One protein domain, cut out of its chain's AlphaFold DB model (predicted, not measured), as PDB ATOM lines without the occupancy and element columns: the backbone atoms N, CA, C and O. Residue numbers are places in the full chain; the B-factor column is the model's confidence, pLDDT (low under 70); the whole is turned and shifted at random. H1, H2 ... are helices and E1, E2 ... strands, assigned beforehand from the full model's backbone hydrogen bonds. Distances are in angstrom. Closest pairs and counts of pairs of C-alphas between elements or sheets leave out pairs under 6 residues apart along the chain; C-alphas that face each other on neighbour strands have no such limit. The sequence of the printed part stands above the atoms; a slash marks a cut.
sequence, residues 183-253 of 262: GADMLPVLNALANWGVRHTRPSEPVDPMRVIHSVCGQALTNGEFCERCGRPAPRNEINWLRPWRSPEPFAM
ATOM      1  N   GLY A 183     125.349 143.305-325.857       95.25
ATOM      2  CA  GLY A 183     126.691 143.002-325.372       95.25
ATOM      3  C   GLY A 183     126.694 142.147-324.105       95.25
ATOM      4  O   GLY A 183     127.523 141.246-323.976       95.25
ATOM      5  N   ALA A 184     125.777 142.407-323.171       94.50
ATOM      6  CA  ALA A 184     125.634 141.646-321.933       94.50
ATOM      7  C   ALA A 184     125.135 140.214-322.175       94.50
ATOM      8  O   ALA A 184     125.577 139.292-321.485       94.50
ATOM      9  N   ASP A 185     124.315 140.010-323.204       93.19
ATOM     10  CA  ASP A 185     123.810 138.695-323.610       93.19
ATOM     11  C   ASP A 185     124.907 137.782-324.192       93.19
ATOM     12  O   ASP A 185     124.704 136.583-324.370       93.19
ATOM     13  N   MET A 186     126.122 138.296-324.434       93.50
ATOM     14  CA  MET A 186     127.276 137.462-324.800       93.50
ATOM     15  C   MET A 186     127.850 136.643-323.637       93.50
ATOM     16  O   MET A 186     128.708 135.782-323.867       93.50
ATOM     17  N   LEU A 187     127.438 136.895-322.391       93.06
ATOM     18  CA  LEU A 187     128.027 136.230-321.230       93.06
ATOM     19  C   LEU A 187     127.999 134.688-321.315       93.06
ATOM     20  O   LEU A 187     129.048 134.085-321.057       93.06
ATOM     21  N   PRO A 188     126.895 134.025-321.711       92.56
ATOM     22  CA  PRO A 188     126.856 132.565-321.798       92.56
ATOM     23  C   PRO A 188     127.850 132.014-322.825       92.56
ATOM     24  O   PRO A 188     128.478 130.979-322.597       92.56
ATOM     25  N   VAL A 189     128.072 132.747-323.922       93.25
ATOM     26  CA  VAL A 189     129.063 132.401-324.953       93.25
ATOM     27  C   VAL A 189     130.481 132.488-324.387       93.25
ATOM     28  O   VAL A 189     131.271 131.555-324.545       93.25
ATOM     29  N   LEU A 190     130.804 133.578-323.685       94.31
ATOM     30  CA  LEU A 190     132.110 133.750-323.043       94.31
ATOM     31  C   LEU A 190     132.352 132.701-321.951       94.31
ATOM     32  O   LEU A 190     133.463 132.178-321.845       94.31
ATOM     33  N   ASN A 191     131.327 132.358-321.167       94.88
ATOM     34  CA  ASN A 191     131.426 131.338-320.127       94.88
ATOM     35  C   ASN A 191     131.630 129.939-320.721       94.88
ATOM     36  O   ASN A 191     132.508 129.198-320.280       94.88
ATOM     37  N   ALA A 192     130.878 129.589-321.769       94.00
ATOM     38  CA  ALA A 192     131.056 128.331-322.485       94.00
ATOM     39  C   ALA A 192     132.468 128.215-323.081       94.00
ATOM     40  O   ALA A 192     133.100 127.163-322.963       94.00
ATOM     41  N   LEU A 193     132.990 129.306-323.655       94.12
ATOM     42  CA  LEU A 193     134.354 129.363-324.175       94.12
ATOM     43  C   LEU A 193     135.403 129.210-323.064       94.12
ATOM     44  O   LEU A 193     136.363 128.460-323.239       94.12
ATOM     45  N   ALA A 194     135.217 129.869-321.916       93.81
ATOM     46  CA  ALA A 194     136.102 129.724-320.760       93.81
ATOM     47  C   ALA A 194     136.115 128.275-320.250       93.81
ATOM     48  O   ALA A 194     137.183 127.679-320.113       93.81
ATOM     49  N   ASN A 195     134.939 127.670-320.072       94.12
ATOM     50  CA  ASN A 195     134.791 126.282-319.635       94.12
ATOM     51  C   ASN A 195     135.395 125.287-320.635       94.12
ATOM     52  O   ASN A 195     136.018 124.301-320.234       94.12
ATOM     53  N   TRP A 196     135.252 125.537-321.938       95.19
ATOM     54  CA  TRP A 196     135.944 124.763-322.968       95.19
ATOM     55  C   TRP A 196     137.468 124.908-322.846       95.19
ATOM     56  O   TRP A 196     138.178 123.904-322.854       95.19
ATOM     57  N   GLY A 197     137.965 126.132-322.648       94.56
ATOM     58  CA  GLY A 197     139.387 126.411-322.447       94.56
ATOM     59  C   GLY A 197     139.970 125.653-321.256       94.56
ATOM     60  O   GLY A 197     141.012 125.019-321.391       94.56
ATOM     61  N   VAL A 198     139.266 125.625-320.121       92.62
ATOM     62  CA  VAL A 198     139.678 124.861-318.929       92.62
ATOM     63  C   VAL A 198     139.786 123.362-319.212       92.62
ATOM     64  O   VAL A 198     140.714 122.713-318.738       92.62
ATOM     65  N   ARG A 199     138.857 122.796-319.990       93.69
ATOM     66  CA  ARG A 199     138.845 121.354-320.292       93.69
ATOM     67  C   ARG A 199     139.884 120.931-321.328       93.69
ATOM     68  O   ARG A 199     140.351 119.795-321.278       93.69
ATOM     69  N   HIS A 200     140.200 121.798-322.287       96.25
ATOM     70  CA  HIS A 200     140.920 121.402-323.503       96.25
ATOM     71  C   HIS A 200     142.236 122.146-323.735       96.25
ATOM     72  O   HIS A 200     142.954 121.833-324.682       96.25
ATOM     73  N   THR A 201     142.586 123.103-322.878       94.12
ATOM     74  CA  THR A 201     143.859 123.826-322.945       94.12
ATOM     75  C   THR A 201     144.591 123.732-321.612       94.12
ATOM     76  O   THR A 201     144.018 123.322-320.603       94.12
ATOM     77  N   ARG A 202     145.881 124.070-321.602       90.31
ATOM     78  CA  ARG A 202     146.685 124.118-320.379       90.31
ATOM     79  C   ARG A 202     147.385 125.471-320.295       90.31
ATOM     80  O   ARG A 202     148.014 125.859-321.282       90.31
ATOM     81  N   PRO A 203     147.277 126.189-319.166       89.44
ATOM     82  CA  PRO A 203     148.094 127.373-318.951       89.44
ATOM     83  C   PRO A 203     149.572 126.967-318.855       89.44
ATOM     84  O   PRO A 203     149.892 125.822-318.537       89.44
ATOM     85  N   SER A 204     150.475 127.906-319.140       88.38
ATOM     86  CA  SER A 204     151.921 127.689-318.993       88.38
ATOM     87  C   SER A 204     152.340 127.491-317.535       88.38
ATOM     88  O   SER A 204     153.315 126.798-317.268       88.38
ATOM     89  N   GLU A 205     151.588 128.077-316.604       87.19
ATOM     90  CA  GLU A 205     151.803 127.984-315.163       87.19
ATOM     91  C   GLU A 205     150.509 127.549-314.462       87.19
ATOM     92  O   GLU A 205     149.420 127.882-314.943       87.19
ATOM     93  N   PRO A 206     150.590 126.822-313.331       85.69
ATOM     94  CA  PRO A 206     149.415 126.478-312.541       85.69
ATOM     95  C   PRO A 206     148.712 127.742-312.036       85.69
ATOM     96  O   PRO A 206     149.256 128.489-311.227       85.69
ATOM     97  N   VAL A 207     147.490 127.972-312.511       87.06
ATOM     98  CA  VAL A 207     146.639 129.085-312.083       87.06
ATOM     99  C   VAL A 207     145.205 128.608-311.944       87.06
ATOM    100  O   VAL A 207     144.722 127.816-312.760       87.06
ATOM    101  N   ASP A 208     144.507 129.119-310.934       90.12
ATOM    102  CA  ASP A 208     143.080 128.863-310.803       90.12
ATOM    103  C   ASP A 208     142.324 129.467-311.997       90.12
ATOM    104  O   ASP A 208     142.540 130.637-312.352       90.12
ATOM    105  N   PRO A 209     141.411 128.704-312.623       91.62
ATOM    106  CA  PRO A 209     140.706 129.174-313.794       91.62
ATOM    107  C   PRO A 209     139.692 130.254-313.431       91.62
ATOM    108  O   PRO A 209     139.070 130.254-312.363       91.62
ATOM    109  N   MET A 210     139.486 131.147-314.390       92.25
ATOM    110  CA  MET A 210     138.423 132.136-314.341       92.25
ATOM    111  C   MET A 210     137.064 131.464-314.500       92.25
ATOM    112  O   MET A 210     136.909 130.548-315.308       92.25
ATOM    113  N   ARG A 211     136.086 131.935-313.727       93.88
ATOM    114  CA  ARG A 211     134.751 131.337-313.646       93.88
ATOM    115  C   ARG A 211     133.687 132.385-313.345       93.88
ATOM    116  O   ARG A 211     133.923 133.295-312.550       93.88
ATOM    117  N   VAL A 212     132.510 132.227-313.948       95.56
ATOM    118  CA  VAL A 212     131.291 132.901-313.484       95.56
ATOM    119  C   VAL A 212     130.821 132.185-312.225       95.56
ATOM    120  O   VAL A 212     130.729 130.959-312.220       95.56
ATOM    121  N   ILE A 213     130.512 132.930-311.170       96.00
ATOM    122  CA  ILE A 213     129.962 132.388-309.929       96.00
ATOM    123  C   ILE A 213     128.614 133.026-309.615       96.00
ATOM    124  O   ILE A 213     128.388 134.196-309.918       96.00
ATOM    125  N   HIS A 214     127.740 132.278-308.953       96.69
ATOM    126  CA  HIS A 214     126.554 132.830-308.307       96.69
ATOM    127  C   HIS A 214     126.974 133.532-307.017       96.69
ATOM    128  O   HIS A 214     127.499 132.888-306.110       96.69
ATOM    129  N   SER A 215     126.751 134.839-306.915       95.88
ATOM    130  CA  SER A 215     127.183 135.646-305.771       95.88
ATOM    131  C   SER A 215     126.480 135.260-304.466       95.88
ATOM    132  O   SER A 215     127.052 135.433-303.394       95.88
ATOM    133  N   VAL A 216     125.278 134.676-304.540       95.44
ATOM    134  CA  VAL A 216     124.495 134.273-303.359       95.44
ATOM    135  C   VAL A 216     125.027 132.987-302.721       95.44
ATOM    136  O   VAL A 216     125.096 132.897-301.498       95.44
ATOM    137  N   CYS A 217     125.385 131.972-303.518       95.62
ATOM    138  CA  CYS A 217     125.806 130.666-302.990       95.62
ATOM    139  C   CYS A 217     127.273 130.301-303.267       95.62
ATOM    140  O   CYS A 217     127.714 129.227-302.853       95.62
ATOM    141  N   GLY A 218     128.008 131.129-304.013       94.56
ATOM    142  CA  GLY A 218     129.416 130.932-304.377       94.56
ATOM    143  C   GLY A 218     129.686 129.840-305.420       94.56
ATOM    144  O   GLY A 218     130.845 129.556-305.714       94.56
ATOM    145  N   GLN A 219     128.649 129.207-305.977       94.75
ATOM    146  CA  GLN A 219     128.804 128.106-306.934       94.75
ATOM    147  C   GLN A 219     129.252 128.638-308.296       94.75
ATOM    148  O   GLN A 219     128.702 129.626-308.779       94.75
ATOM    149  N   ALA A 220     130.202 127.958-308.939       94.81
ATOM    150  CA  ALA A 220     130.560 128.230-310.328       94.81
ATOM    151  C   ALA A 220     129.441 127.784-311.281       94.81
ATOM    152  O   ALA A 220     128.944 126.667-311.152       94.81
ATOM    153  N   LEU A 221     129.070 128.641-312.233       94.25
ATOM    154  CA  LEU A 221     127.977 128.394-313.175       94.25
ATOM    155  C   LEU A 221     128.476 127.723-314.457       94.25
ATOM    156  O   LEU A 221     129.418 128.208-315.092       94.25
ATOM    157  N   THR A 222     127.799 126.667-314.918       90.44
ATOM    158  CA  THR A 222     128.198 125.975-316.159       90.44
ATOM    159  C   THR A 222     127.835 126.772-317.412       90.44
ATOM    160  O   THR A 222     128.634 126.851-318.347       90.44
ATOM    161  N   ASN A 223     126.648 127.387-317.445       84.75
ATOM    162  CA  ASN A 223     126.161 128.178-318.583       84.75
ATOM    163  C   ASN A 223     126.187 129.696-318.334       84.75
ATOM    164  O   ASN A 223     126.172 130.456-319.290       84.75
ATOM    165  N   GLY A 224     126.318 130.136-317.078       86.94
ATOM    166  CA  GLY A 224     126.362 131.555-316.709       86.94
ATOM    167  C   GLY A 224     124.994 132.198-316.458       86.94
ATOM    168  O   GLY A 224     124.955 133.386-316.168       86.94
ATOM    169  N   GLU A 225     123.901 131.431-316.526       89.88
ATOM    170  CA  GLU A 225     122.521 131.945-316.405       89.88
ATOM    171  C   GLU A 225     121.665 131.160-315.406       89.88
ATOM    172  O   GLU A 225     120.623 131.639-314.959       89.88
ATOM    173  N   PHE A 226     122.078 129.948-315.038       94.06
ATOM    174  CA  PHE A 226     121.359 129.094-314.101       94.06
ATOM    175  C   PHE A 226     122.315 128.553-313.046       94.06
ATOM    176  O   PHE A 226     123.385 128.050-313.377       94.06
ATOM    177  N   CYS A 227     121.917 128.639-311.777       96.06
ATOM    178  CA  CYS A 227     122.680 128.077-310.671       96.06
ATOM    179  C   CYS A 227     122.201 126.660-310.365       96.06
ATOM    180  O   CYS A 227     121.104 126.462-309.843       96.06
ATOM    181  N   GLU A 228     123.051 125.672-310.628       94.94
ATOM    182  CA  GLU A 228     122.765 124.250-310.419       94.94
ATOM    183  C   GLU A 228     122.599 123.914-308.932       94.94
ATOM    184  O   GLU A 228     121.834 123.023-308.576       94.94
ATOM    185  N   ARG A 229     123.269 124.665-308.048       96.12
ATOM    186  CA  ARG A 229     123.166 124.490-306.593       96.12
ATOM    187  C   ARG A 229     121.857 125.042-306.027       96.12
ATOM    188  O   ARG A 229     121.276 124.432-305.135       96.12
ATOM    189  N   CYS A 230     121.411 126.202-306.505       96.12
ATOM    190  CA  CYS A 230     120.175 126.834-306.033       96.12
ATOM    191  C   CYS A 230     118.931 126.370-306.800       96.12
ATOM    192  O   CYS A 230     117.822 126.584-306.317       96.12
ATOM    193  N   GLY A 231     119.101 125.774-307.982       95.50
ATOM    194  CA  GLY A 231     118.004 125.311-308.828       95.50
ATOM    195  C   GLY A 231     117.169 126.444-309.430       95.50
ATOM    196  O   GLY A 231     115.970 126.268-309.631       95.50
ATOM    197  N   ARG A 232     117.770 127.613-309.689       95.81
ATOM    198  CA  ARG A 232     117.068 128.791-310.226       95.81
ATOM    199  C   ARG A 232     117.934 129.600-311.196       95.81
ATOM    200  O   ARG A 232     119.163 129.499-311.124       95.81
ATOM    201  N   PRO A 233     117.316 130.451-312.038       95.44
ATOM    202  CA  PRO A 233     118.046 131.456-312.797       95.44
ATOM    203  C   PRO A 233     118.933 132.310-311.884       95.44
ATOM    204  O   PRO A 233     118.539 132.679-310.769       95.44
ATOM    205  N   ALA A 234     120.136 132.593-312.366       94.56
ATOM    206  CA  ALA A 234     121.108 133.475-311.750       94.56
ATOM    207  C   ALA A 234     121.105 134.786-312.552       94.56
ATOM    208  O   ALA A 234     121.802 134.882-313.564       94.56
ATOM    209  N   PRO A 235     120.264 135.767-312.173       93.06
ATOM    210  CA  PRO A 235     120.180 137.022-312.905       93.06
ATOM    211  C   PRO A 235     121.514 137.768-312.843       93.06
ATOM    212  O   PRO A 235     122.338 137.547-311.956       93.06
ATOM    213  N   ARG A 236     121.718 138.692-313.780       91.31
ATOM    214  CA  ARG A 236     122.995 139.384-313.987       91.31
ATOM    215  C   ARG A 236     123.556 140.098-312.747       91.31
ATOM    216  O   ARG A 236     124.765 140.191-312.578       91.31
ATOM    217  N   ASN A 237     122.685 140.611-311.885       92.75
ATOM    218  CA  ASN A 237     123.054 141.267-310.627       92.75
ATOM    219  C   ASN A 237     123.423 140.281-309.501       92.75
ATOM    220  O   ASN A 237     123.893 140.698-308.447       92.75
ATOM    221  N   GLU A 238     123.211 138.983-309.708       95.00
ATOM    222  CA  GLU A 238     123.579 137.915-308.782       95.00
ATOM    223  C   GLU A 238     124.706 137.028-309.318       95.00
ATOM    224  O   GLU A 238     125.004 135.978-308.749       95.00
ATOM    225  N   ILE A 239     125.345 137.413-310.414       94.75
ATOM    226  CA  ILE A 239     126.494 136.695-310.954       94.75
ATOM    227  C   ILE A 239     127.714 137.594-310.909       94.75
ATOM    228  O   ILE A 239     127.655 138.772-311.244       94.75
ATOM    229  N   ASN A 240     128.830 137.006-310.502       95.19
ATOM    230  CA  ASN A 240     130.116 137.676-310.427       95.19
ATOM    231  C   ASN A 240     131.137 136.902-311.251       95.19
ATOM    232  O   ASN A 240     130.994 135.705-311.513       95.19
ATOM    233  N   TRP A 241     132.206 137.584-311.632       92.44
ATOM    234  CA  TRP A 241     133.354 136.977-312.278       92.44
ATOM    235  C   TRP A 241     134.502 136.824-311.305       92.44
ATOM    236  O   TRP A 241     135.007 137.805-310.767       92.44
ATOM    237  N   LEU A 242     134.967 135.594-311.117       92.81
ATOM    238  CA  LEU A 242     136.196 135.343-310.387       92.81
ATOM    239  C   LEU A 242     137.349 135.193-311.378       92.81
ATOM    240  O   LEU A 242     137.313 134.330-312.256       92.81
ATOM    241  N   ARG A 243     138.378 136.030-311.216       92.06
ATOM    242  CA  ARG A 243     139.598 136.031-312.037       92.06
ATOM    243  C   ARG A 243     140.827 136.001-311.112       92.06
ATOM    244  O   ARG A 243     141.418 137.055-310.866       92.06
ATOM    245  N   PRO A 244     141.211 134.810-310.616       89.25
ATOM    246  CA  PRO A 244     142.131 134.657-309.481       89.25
ATOM    247  C   PRO A 244     143.503 135.314-309.661       89.25
ATOM    248  O   PRO A 244     144.067 135.844-308.712       89.25
ATOM    249  N   TRP A 245     144.024 135.358-310.890       87.69
ATOM    250  CA  TRP A 245     145.313 135.995-311.189       87.69
ATOM    251  C   TRP A 245     145.280 137.533-311.198       87.69
ATOM    252  O   TRP A 245     146.318 138.164-311.374       87.69
ATOM    253  N   ARG A 246     144.098 138.152-311.071       86.69
ATOM    254  CA  ARG A 246     143.934 139.611-310.937       86.69
ATOM    255  C   ARG A 246     143.533 139.999-309.517       86.69
ATOM    256  O   ARG A 246     143.996 141.015-309.017       86.69
ATOM    257  N   SER A 247     142.641 139.225-308.905       88.12
ATOM    258  CA  SER A 247     142.156 139.432-307.542       88.12
ATOM    259  C   SER A 247     141.620 138.110-306.986       88.12
ATOM    260  O   SER A 247     140.970 137.375-307.739       88.12
ATOM    261  N   PRO A 248     141.834 137.818-305.689       86.25
ATOM    262  CA  PRO A 248     141.171 136.700-305.023       86.25
ATOM    263  C   PRO A 248     139.661 136.940-304.851       86.25
ATOM    264  O   PRO A 248     138.904 135.981-304.739       86.25
ATOM    265  N   GLU A 249     139.220 138.200-304.869       90.44
ATOM    266  CA  GLU A 249     137.814 138.574-304.727       90.44
ATOM    267  C   GLU A 249     137.075 138.586-306.080       90.44
ATOM    268  O   GLU A 249     137.646 139.032-307.086       90.44
ATOM    269  N   PRO A 250     135.798 138.154-306.128       92.62
ATOM    270  CA  PRO A 250     134.971 138.248-307.326       92.62
ATOM    271  C   PRO A 250     134.657 139.699-307.723       92.62
ATOM    272  O   PRO A 250     134.367 140.547-306.884       92.62
ATOM    273  N   PHE A 251     134.613 139.959-309.027       92.94
ATOM    274  CA  PHE A 251     134.167 141.222-309.609       92.94
ATOM    275  C   PHE A 251     132.673 141.161-309.936       92.94
ATOM    276  O   PHE A 251     132.212 140.187-310.538       92.94
ATOM    277  N   ALA A 252     131.923 142.206-309.584       93.38
ATOM    278  CA  ALA A 252     130.556 142.376-310.068       93.38
ATOM    279  C   ALA A 252     130.546 142.600-311.588       93.38
ATOM    280  O   ALA A 252     131.483 143.176-312.147       93.38
ATOM    281  N   MET A 253     129.481 142.156-312.254       93.19
ATOM    282  CA  MET A 253     129.305 142.415-313.684       93.19
ATOM    283  C   MET A 253     129.074 143.909-313.942       93.19
ATOM    284  O   MET A 253     128.248 144.531-313.281       93.19
TER     285      MET A 253
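AT A GLANCE: This is residues 183 to 253 of the 262 residues of the protein "Helix-turn-helix transcriptional regulator" of Streptomyces sp. NEAU-C40 (UniProt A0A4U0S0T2). With little regular structure, this is mostly loops round a small two-stranded hairpin, E1 and E2, with one helix, H1, packed on its E1 side. Residues 199 to 206, of which 199 to 200 belong to H1, stick out at one end. The printed part has 71 residues, 22 in named elements, in the order H1, E1, E2; the sheet is antiparallel and the class mixed. It is compact, with a radius of gyration of the C-alphas of 12.0 A and spans of 35 by 25 by 23 A.

IN THESE COORDINATES: E1 is residues 211 to 214, 9.9 A long, and E2 is residues 239 to 242, ending at C-alpha 242 (136.196, 135.343, -310.387). H1, residues 187 to 200, runs 19.8 A from C-alpha 187 (128.027, 136.230, -321.230).

HOW THE PARTS SIT: E1 and E2 form a hairpin, antiparallel at 144 degrees, with N 213 and O 240 2.8 A apart, within hydrogen-bond range. The closest C-alphas of H1 and E1, Asn 191 and Val 212, are 6.8 A apart. H1 and E2 are apart. In H1 every O i to N i+4 pair is within hydrogen-bond range.

THE WHOLE: The C-alphas farthest apart, Ser 204 and Arg 232, are 36.0 A apart. The printed part has no cut. The E1 to E2 link is long, with 24 residues. No printed residue is under 70 in pLDDT.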